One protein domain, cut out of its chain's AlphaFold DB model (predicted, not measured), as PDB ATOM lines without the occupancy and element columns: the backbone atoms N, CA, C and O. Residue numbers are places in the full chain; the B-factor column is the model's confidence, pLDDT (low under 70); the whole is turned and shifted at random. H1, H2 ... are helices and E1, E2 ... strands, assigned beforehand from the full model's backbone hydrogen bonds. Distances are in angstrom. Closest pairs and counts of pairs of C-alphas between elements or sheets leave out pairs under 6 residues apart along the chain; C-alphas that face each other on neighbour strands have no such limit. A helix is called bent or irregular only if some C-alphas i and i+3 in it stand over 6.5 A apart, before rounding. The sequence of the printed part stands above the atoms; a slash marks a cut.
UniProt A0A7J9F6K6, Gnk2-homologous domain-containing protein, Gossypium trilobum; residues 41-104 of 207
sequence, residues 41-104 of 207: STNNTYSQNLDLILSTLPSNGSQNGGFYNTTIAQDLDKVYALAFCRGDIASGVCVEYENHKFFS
ATOM      1  N   SER A  41      98.320 257.686 233.534       73.12
ATOM      2  CA  SER A  41      98.224 258.784 234.502       73.12
ATOM      3  C   SER A  41      99.610 259.331 234.846       73.12
ATOM      4  O   SER A  41     100.570 258.579 235.001       73.12
ATOM      5  N   THR A  42      99.728 260.651 234.984       70.25
ATOM      6  CA  THR A  42     100.965 261.262 235.481       70.25
ATOM      7  C   THR A  42     101.201 260.844 236.934       70.25
ATOM      8  O   THR A  42     100.250 260.739 237.712       70.25
ATOM      9  N   ASN A  43     102.468 260.630 237.308       77.62
ATOM     10  CA  ASN A  43     102.890 260.296 238.674       77.62
ATOM     11  C   ASN A  43     102.434 258.907 239.178       77.62
ATOM     12  O   ASN A  43     102.120 258.736 240.356       77.62
ATOM     13  N   ASN A  44     102.394 257.911 238.293       82.62
ATOM     14  CA  ASN A  44     102.271 256.497 238.664       82.62
ATOM     15  C   ASN A  44     103.625 255.766 238.530       82.62
ATOM     16  O   ASN A  44     104.579 256.305 237.960       82.62
ATOM     17  N   THR A  45     103.713 254.541 239.048       87.88
ATOM     18  CA  THR A  45     104.937 253.725 239.004       87.88
ATOM     19  C   THR A  45     105.429 253.509 237.569       87.88
ATOM     20  O   THR A  45     106.613 253.697 237.303       87.88
ATOM     21  N   TYR A  46     104.530 253.221 236.621       83.81
ATOM     22  CA  TYR A  46     104.861 253.145 235.194       83.81
ATOM     23  C   TYR A  46     105.574 254.406 234.671       83.81
ATOM     24  O   TYR A  46     106.605 254.298 234.014       83.81
ATOM     25  N   SER A  47     105.083 255.607 234.999       81.62
ATOM     26  CA  SER A  47     105.681 256.876 234.560       81.62
ATOM     27  C   SER A  47     107.082 257.091 235.137       81.62
ATOM     28  O   SER A  47     107.975 257.518 234.415       81.62
ATOM     29  N   GLN A  48     107.315 256.696 236.393       87.12
ATOM     30  CA  GLN A  48     108.644 256.751 237.012       87.12
ATOM     31  C   GLN A  48     109.614 255.753 236.360       87.12
ATOM     32  O   GLN A  48     110.777 256.079 236.121       87.12
ATOM     33  N   ASN A  49     109.133 254.549 236.035       87.44
ATOM     34  CA  ASN A  49     109.916 253.539 235.323       87.44
ATOM     35  C   ASN A  49     110.263 253.991 233.900       87.44
ATOM     36  O   ASN A  49     111.383 253.764 233.441       87.44
ATOM     37  N   LEU A  50     109.327 254.652 233.216       84.06
ATOM     38  CA  LEU A  50     109.539 255.227 231.891       84.06
ATOM     39  C   LEU A  50     110.564 256.370 231.939       84.06
ATOM     40  O   LEU A  50     111.500 256.376 231.147       84.06
ATOM     41  N   ASP A  51     110.465 257.291 232.897       85.56
ATOM     42  CA  ASP A  51     111.457 258.365 233.051       85.56
ATOM     43  C   ASP A  51     112.863 257.798 233.313       85.56
ATOM     44  O   ASP A  51     113.856 258.238 232.722       85.56
ATOM     45  N   LEU A  52     112.954 256.758 234.148       88.62
ATOM     46  CA  LEU A  52     114.211 256.075 234.432       88.62
ATOM     47  C   LEU A  52     114.799 255.406 233.179       88.62
ATOM     48  O   LEU A  52     115.990 255.582 232.897       88.62
ATOM     49  N   ILE A  53     113.988 254.672 232.405       87.56
ATOM     50  CA  ILE A  53     114.459 254.007 231.182       87.56
ATOM     51  C   ILE A  53     114.925 255.049 230.160       87.56
ATOM     52  O   ILE A  53     116.040 254.942 229.655       87.56
ATOM     53  N   LEU A  54     114.151 256.117 229.936       83.44
ATOM     54  CA  LEU A  54     114.476 257.171 228.972       83.44
ATOM     55  C   LEU A  54     115.755 257.932 229.348       83.44
ATOM     56  O   LEU A  54     116.513 258.327 228.463       83.44
ATOM     57  N   SER A  55     116.038 258.089 230.646       85.12
ATOM     58  CA  SER A  55     117.262 258.754 231.117       85.12
ATOM     59  C   SER A  55     118.542 257.941 230.878       85.12
ATOM     60  O   SER A  55     119.622 258.516 230.735       85.12
ATOM     61  N   THR A  56     118.442 256.609 230.812       86.62
ATOM     62  CA  THR A  56     119.607 255.708 230.732       86.62
ATOM     63  C   THR A  56     119.803 255.101 229.344       86.62
ATOM     64  O   THR A  56     120.942 254.867 228.926       86.62
ATOM     65  N   LEU A  57     118.716 254.898 228.595       84.00
ATOM     66  CA  LEU A  57     118.699 254.183 227.320       84.00
ATOM     67  C   LEU A  57     119.673 254.744 226.264       84.00
ATOM     68  O   LEU A  57     120.419 253.941 225.702       84.00
ATOM     69  N   PRO A  58     119.784 256.072 226.030       79.56
ATOM     70  CA  PRO A  58     120.719 256.599 225.029       79.56
ATOM     71  C   PRO A  58     122.184 256.279 225.350       79.56
ATOM     72  O   PRO A  58     122.977 255.954 224.459       79.56
ATOM     73  N   SER A  59     122.547 256.356 226.636       82.06
ATOM     74  CA  SER A  59     123.906 256.065 227.101       82.06
ATOM     75  C   SER A  59     124.234 254.578 226.979       82.06
ATOM     76  O   SER A  59     125.303 254.233 226.477       82.06
ATOM     77  N   ASN A  60     123.286 253.702 227.325       86.56
ATOM     78  CA  ASN A  60     123.446 252.260 227.176       86.56
ATOM     79  C   ASN A  60     123.518 251.849 225.701       86.56
ATOM     80  O   ASN A  60     124.392 251.069 225.341       86.56
ATOM     81  N   GLY A  61     122.676 252.414 224.832       81.81
ATOM     82  CA  GLY A  61     122.755 252.183 223.387       81.81
ATOM     83  C   GLY A  61     124.125 252.543 222.821       81.81
ATOM     84  O   GLY A  61     124.754 251.729 222.148       81.81
ATOM     85  N   SER A  62     124.635 253.725 223.174       79.31
ATOM     86  CA  SER A  62     125.958 254.189 222.731       79.31
ATOM     87  C   SER A  62     127.093 253.276 223.218       79.31
ATOM     88  O   SER A  62     128.020 252.988 222.468       79.31
ATOM     89  N   GLN A  63     127.018 252.792 224.462       84.00
ATOM     90  CA  GLN A  63     128.025 251.892 225.039       84.00
ATOM     91  C   GLN A  63     127.968 250.469 224.465       84.00
ATOM     92  O   GLN A  63     128.975 249.767 224.488       84.00
ATOM     93  N   ASN A  64     126.821 250.048 223.927       84.31
ATOM     94  CA  ASN A  64     126.602 248.701 223.394       84.31
ATOM     95  C   ASN A  64     126.600 248.675 221.857       84.31
ATOM     96  O   ASN A  64     125.831 247.950 221.231       84.31
ATOM     97  N   GLY A  65     127.459 249.480 221.224       78.44
ATOM     98  CA  GLY A  65     127.646 249.440 219.769       78.44
ATOM     99  C   GLY A  65     126.430 249.904 218.965       78.44
ATOM    100  O   GLY A  65     126.298 249.569 217.793       78.44
ATOM    101  N   GLY A  66     125.541 250.670 219.592       80.00
ATOM    102  CA  GLY A  66     124.387 251.279 218.953       80.00
ATOM    103  C   GLY A  66     123.081 250.490 219.052       80.00
ATOM    104  O   GLY A  66     122.066 250.931 218.516       80.00
ATOM    105  N   PHE A  67     123.082 249.358 219.756       84.25
ATOM    106  CA  PHE A  67     121.888 248.561 220.009       84.25
ATOM    107  C   PHE A  67     121.829 248.140 221.480       84.25
ATOM    108  O   PHE A  67     122.784 247.575 222.006       84.25
ATOM    109  N   TYR A  68     120.711 248.393 222.160       85.94
ATOM    110  CA  TYR A  68     120.531 247.948 223.545       85.94
ATOM    111  C   TYR A  68     119.056 247.782 223.894       85.94
ATOM    112  O   TYR A  68     118.315 248.759 223.878       85.94
ATOM    113  N   ASN A  69     118.633 246.571 224.253       88.50
ATOM    114  CA  ASN A  69     117.292 246.322 224.779       88.50
ATOM    115  C   ASN A  69     117.314 246.209 226.306       88.50
ATOM    116  O   ASN A  69     118.278 245.734 226.904       88.50
ATOM    117  N   THR A  70     116.251 246.675 226.958       87.81
ATOM    118  CA  THR A  70     116.109 246.560 228.409       87.81
ATOM    119  C   THR A  70     114.651 246.601 228.847       87.81
ATOM    120  O   THR A  70     113.745 246.971 228.099       87.81
ATOM    121  N   THR A  71     114.407 246.168 230.075       89.75
ATOM    122  CA  THR A  71     113.080 246.154 230.682       89.75
ATOM    123  C   THR A  71     113.191 246.581 232.133       89.75
ATOM    124  O   THR A  71     114.049 246.082 232.861       89.75
ATOM    125  N   ILE A  72     112.307 247.481 232.561       84.06
ATOM    126  CA  ILE A  72     112.201 247.901 233.960       84.06
ATOM    127  C   ILE A  72     110.899 247.358 234.553       84.06
ATOM    128  O   ILE A  72     109.868 247.344 233.883       84.06
ATOM    129  N   ALA A  73     110.982 246.946 235.824       82.00
ATOM    130  CA  ALA A  73     109.905 246.426 236.670       82.00
ATOM    131  C   ALA A  73     109.316 245.051 236.283       82.00
ATOM    132  O   ALA A  73     109.654 244.434 235.269       82.00
ATOM    133  N   GLN A  74     108.453 244.545 237.170       72.00
ATOM    134  CA  GLN A  74     107.667 243.321 237.007       72.00
ATOM    135  C   GLN A  74     106.174 243.691 236.949       72.00
ATOM    136  O   GLN A  74     105.756 244.696 237.516       72.00
ATOM    137  N   ASP A  75     105.386 242.885 236.234       76.25
ATOM    138  CA  ASP A  75     103.921 242.990 236.135       76.25
ATOM    139  C   ASP A  75     103.366 244.276 235.484       76.25
ATOM    140  O   ASP A  75     103.753 244.595 234.359       76.25
ATOM    141  N   LEU A  76     102.399 244.954 236.122       76.19
ATOM    142  CA  LEU A  76     101.563 246.004 235.510       76.19
ATOM    143  C   LEU A  76     102.314 247.306 235.179       76.19
ATOM    144  O   LEU A  76     101.830 248.087 234.366       76.19
ATOM    145  N   ASP A  77     103.489 247.526 235.770       81.56
ATOM    146  CA  ASP A  77     104.292 248.746 235.596       81.56
ATOM    147  C   ASP A  77     105.510 248.540 234.683       81.56
ATOM    148  O   ASP A  77     106.473 249.313 234.719       81.56
ATOM    149  N   LYS A  78     105.498 247.459 233.898       84.31
ATOM    150  CA  LYS A  78     106.622 247.066 233.056       84.31
ATOM    151  C   LYS A  78     106.776 247.983 231.845       84.31
ATOM    152  O   LYS A  78     105.812 248.261 231.137       84.31
ATOM    153  N   VAL A  79     108.017 248.381 231.573       83.94
ATOM    154  CA  VAL A  79     108.386 249.185 230.400       83.94
ATOM    155  C   VAL A  79     109.419 248.425 229.581       83.94
ATOM    156  O   VAL A  79     110.451 248.029 230.128       83.94
ATOM    157  N   TYR A  80     109.153 248.227 228.289       85.06
ATOM    158  CA  TYR A  80     110.101 247.648 227.340       85.06
ATOM    159  C   TYR A  80     110.738 248.775 226.528       85.06
ATOM    160  O   TYR A  80     110.040 249.648 226.017       85.06
ATOM    161  N   ALA A  81     112.062 248.778 226.404       84.12
ATOM    162  CA  ALA A  81     112.748 249.796 225.618       84.12
ATOM    163  C   ALA A  81     113.924 249.237 224.828       84.12
ATOM    164  O   ALA A  81     114.589 248.289 225.249       84.12
ATOM    165  N   LEU A  82     114.185 249.882 223.696       85.19
ATOM    166  CA  LEU A  82     115.260 249.578 222.774       85.19
ATOM    167  C   LEU A  82     115.971 250.871 222.358       85.19
ATOM    168  O   LEU A  82     115.372 251.797 221.829       85.19
ATOM    169  N   ALA A  83     117.283 250.934 222.533       82.56
ATOM    170  CA  ALA A  83     118.100 251.874 221.785       82.56
ATOM    171  C   ALA A  83     118.446 251.260 220.431       82.56
ATOM    172  O   ALA A  83     119.066 250.197 220.384       82.56
ATOM    173  N   PHE A  84     118.104 251.967 219.358       81.81
ATOM    174  CA  PHE A  84     118.496 251.644 217.991       81.81
ATOM    175  C   PHE A  84     119.140 252.876 217.343       81.81
ATOM    176  O   PHE A  84     118.466 253.853 217.022       81.81
ATOM    177  N   CYS A  85     120.470 252.876 217.251       79.12
ATOM    178  CA  CYS A  85     121.251 253.949 216.636       79.12
ATOM    179  C   CYS A  85     121.481 253.656 215.156       79.12
ATOM    180  O   CYS A  85     121.625 252.498 214.767       79.12
ATOM    181  N   ARG A  86     121.661 254.701 214.344       74.12
ATOM    182  CA  ARG A  86     122.170 254.528 212.978       74.12
ATOM    183  C   ARG A  86     123.615 254.007 213.011       74.12
ATOM    184  O   ARG A  86     124.447 254.573 213.718       74.12
ATOM    185  N   GLY A  87     123.909 252.947 212.256       71.88
ATOM    186  CA  GLY A  87     125.185 252.209 212.340       71.88
ATOM    187  C   GLY A  87     126.455 252.974 211.925       71.88
ATOM    188  O   GLY A  87     127.564 252.520 212.184       71.88
ATOM    189  N   ASP A  88     126.315 254.137 211.294       71.12
ATOM    190  CA  ASP A  88     127.382 255.049 210.855       71.12
ATOM    191  C   ASP A  88     127.608 256.243 211.807       71.12
ATOM    192  O   ASP A  88     128.475 257.079 211.546       71.12
ATOM    193  N   ILE A  89     126.846 256.353 212.903       66.88
ATOM    194  CA  ILE A  89     126.976 257.439 213.886       66.88
ATOM    195  C   ILE A  89     127.728 256.927 215.124       66.88
ATOM    196  O   ILE A  89     127.249 256.061 215.846       66.88
ATOM    197  N   ALA A  90     128.898 257.514 215.406       56.88
ATOM    198  CA  ALA A  90     129.761 257.119 216.529       56.88
ATOM    199  C   ALA A  90     129.214 257.500 217.926       56.88
ATOM    200  O   ALA A  90     129.689 256.979 218.931       56.88
ATOM    201  N   SER A  91     128.236 258.410 218.007       56.59
ATOM    202  CA  SER A  91     127.454 258.734 219.212       56.59
ATOM    203  C   SER A  91     126.319 259.698 218.835       56.59
ATOM    204  O   SER A  91     126.602 260.774 218.309       56.59
ATOM    205  N   GLY A  92     125.049 259.344 219.091       53.91
ATOM    206  CA  GLY A  92     123.953 260.330 219.086       53.91
ATOM    207  C   GLY A  92     122.574 259.858 218.605       53.91
ATOM    208  O   GLY A  92     122.339 259.760 217.408       53.91
ATOM    209  N   VAL A  93     121.662 259.735 219.581       56.91
ATOM    210  CA  VAL A  93     120.195 259.516 219.538       56.91
ATOM    211  C   VAL A  93     119.724 258.156 219.024       56.91
ATOM    212  O   VAL A  93     119.646 257.893 217.831       56.91
ATOM    213  N   CYS A  94     119.356 257.315 219.991       61.25
ATOM    214  CA  CYS A  94     118.954 255.928 219.813       61.25
ATOM    215  C   CYS A  94     117.830 255.666 220.808       61.25
ATOM    216  O   CYS A  94     118.110 255.418 221.982       61.25
ATOM    217  N   VAL A  95     116.574 255.840 220.406       61.28
ATOM    218  CA  VAL A  95     115.458 255.670 221.343       61.28
ATOM    219  C   VAL A  95     114.229 255.166 220.611       61.28
ATOM    220  O   VAL A  95     113.674 255.866 219.771       61.28
ATOM    221  N   GLU A  96     113.792 253.985 221.017       62.97
ATOM    222  CA  GLU A  96     112.479 253.417 220.765       62.97
ATOM    223  C   GLU A  96     111.997 252.758 222.070       62.97
ATOM    224  O   GLU A  96     112.782 252.192 222.836       62.97
ATOM    225  N   TYR A  97     110.717 252.889 222.399       65.19
ATOM    226  CA  TYR A  97     110.145 252.285 223.600       65.19
ATOM    227  C   TYR A  97     108.691 251.931 223.350       65.19
ATOM    228  O   TYR A  97     107.998 252.644 222.632       65.19
ATOM    229  N   GLU A  98     108.232 250.863 223.993       63.16
ATOM    230  CA  GLU A  98     106.861 250.391 223.863       63.16
ATOM    231  C   GLU A  98     106.340 249.826 225.188       63.16
ATOM    232  O   GLU A  98     107.085 249.477 226.114       63.16
ATOM    233  N   ASN A  99     105.016 249.748 225.298       56.38
ATOM    234  CA  ASN A  99     104.343 249.170 226.461       56.38
ATOM    235  C   ASN A  99     104.086 247.655 226.326       56.38
ATOM    236  O   ASN A  99     103.695 247.014 227.303       56.38
ATOM    237  N   HIS A 100     104.349 247.062 225.158       65.75
ATOM    238  CA  HIS A 100     104.370 245.617 224.934       65.75
ATOM    239  C   HIS A 100     105.789 245.115 224.661       65.75
ATOM    240  O   HIS A 100     106.713 245.880 224.397       65.75
ATOM    241  N   LYS A 101     105.985 243.797 224.752       72.94
ATOM    242  CA  LYS A 101     107.269 243.184 224.405       72.94
ATOM    243  C   LYS A 101     107.381 243.082 222.885       72.94
ATOM    244  O   LYS A 101     106.660 242.285 222.295       72.94
ATOM    245  N   PHE A 102     108.346 243.786 222.307       72.62
ATOM    246  CA  PHE A 102     108.633 243.768 220.867       72.62
ATOM    247  C   PHE A 102     109.982 243.112 220.518       72.62
ATOM    248  O   PHE A 102     110.295 242.895 219.355       72.62
ATOM    249  N   PHE A 103     110.786 242.732 221.520       76.12
ATOM    250  CA  PHE A 103     112.105 242.137 221.271       76.12
ATOM    251  C   PHE A 103     112.023 240.793 220.553       76.12
ATOM    252  O   PHE A 103     111.272 239.901 220.965       76.12
ATOM    253  N   SER A 104     112.888 240.629 219.556       77.12
ATOM    254  CA  SER A 104     112.984 239.460 218.684       77.12
ATOM    255  C   SER A 104     111.685 239.145 217.944       77.12
ATOM    256  O   SER A 104     111.469 238.010 217.521       77.12
TER     257      SER A 104
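AT A GLANCE: This is residues 41 to 104 of the 207 residues of the protein "Gnk2-homologous domain-containing protein" of Gossypium trilobum (UniProt A0A7J9F6K6). One long helix, H1, with a kink in its second half, lies lengthwise over one face of a small three-stranded sheet. It covers the long hairpin E1 and E2, while the short strand E3 adds a further edge beside E2, and the link from E2 to E3 makes a long loop. The printed part has 64 residues with one named helix and three named strands, in the order H1, E1, E2, E3 along the chain; the sheet runs E1, E2, E3, all antiparallel. The class is mixed, helices and strands, in two layers, a helix on one face of a sheet. The whole is compact, with a radius of gyration of the C-alphas of 12.1 A, yet elongated in outline, spanning 37 by 24 by 15 A.

IN THESE COORDINATES: Start at Ser 41 and go on to C-alpha 45 at (104.937, 253.725, 239.004), where H1 begins; it holds residues 45 to 63 and is 27.0 A long. Look near residue 56 for its kink of 36 degrees; H1 is irregular there, with C-alphas 55 and 58 7.3 A apart. Next find E1, residues 67 to 72, 17.0 A long, which begins at C-alpha 67 at (121.888, 248.561, 220.009). E2 follows with residues 79 to 84, 16.2 A long. E3, residues 96 to 98, ends at C-alpha 98 at (106.861, 250.391, 223.863).

HOW THE PARTS SIT: Begin with the sheet, a meander, each strand the antiparallel neighbour of the one before. E1 and E2 form a hairpin at 170 degrees between their directions; look at N 70 and O 81, 2.9 A apart, and N 83 and O 68, 2.8 A apart, both within hydrogen-bond range. E2 and E3 form a second hairpin at 159 degrees, where N 82 and O 96 are 2.8 A apart, within hydrogen-bond range. The edge strands E1 and E3 are apart. H1 is on the sheet at a height of 7.8 A over it. It lies over E1 and E2 and runs along the strands, at 22 degrees to E1 on the local plane. Its closest C-alphas to E2 are those of Gly 61 and Ala 83, 4.9 A apart; to E1, those of Gly 61 and Tyr 68, 4.8 A apart. H1 and E3 are near each other, with 8 pairs of C-alphas within 10 A. Within H1, 13 of 15 O i to N i+4 pairs are within hydrogen-bond range.

THE WHOLE: The two C-alphas farthest apart are those of Ser 41 and Asp 88, 37.7 A. The printed part has no cut. The link from H1 to E1 is tight, that from E1 to E2 short, and that from E2 to E3 long, with 11 residues. The mean pLDDT of the printed part is 77.7; look at residues 89 to 100 for the low values, under 70.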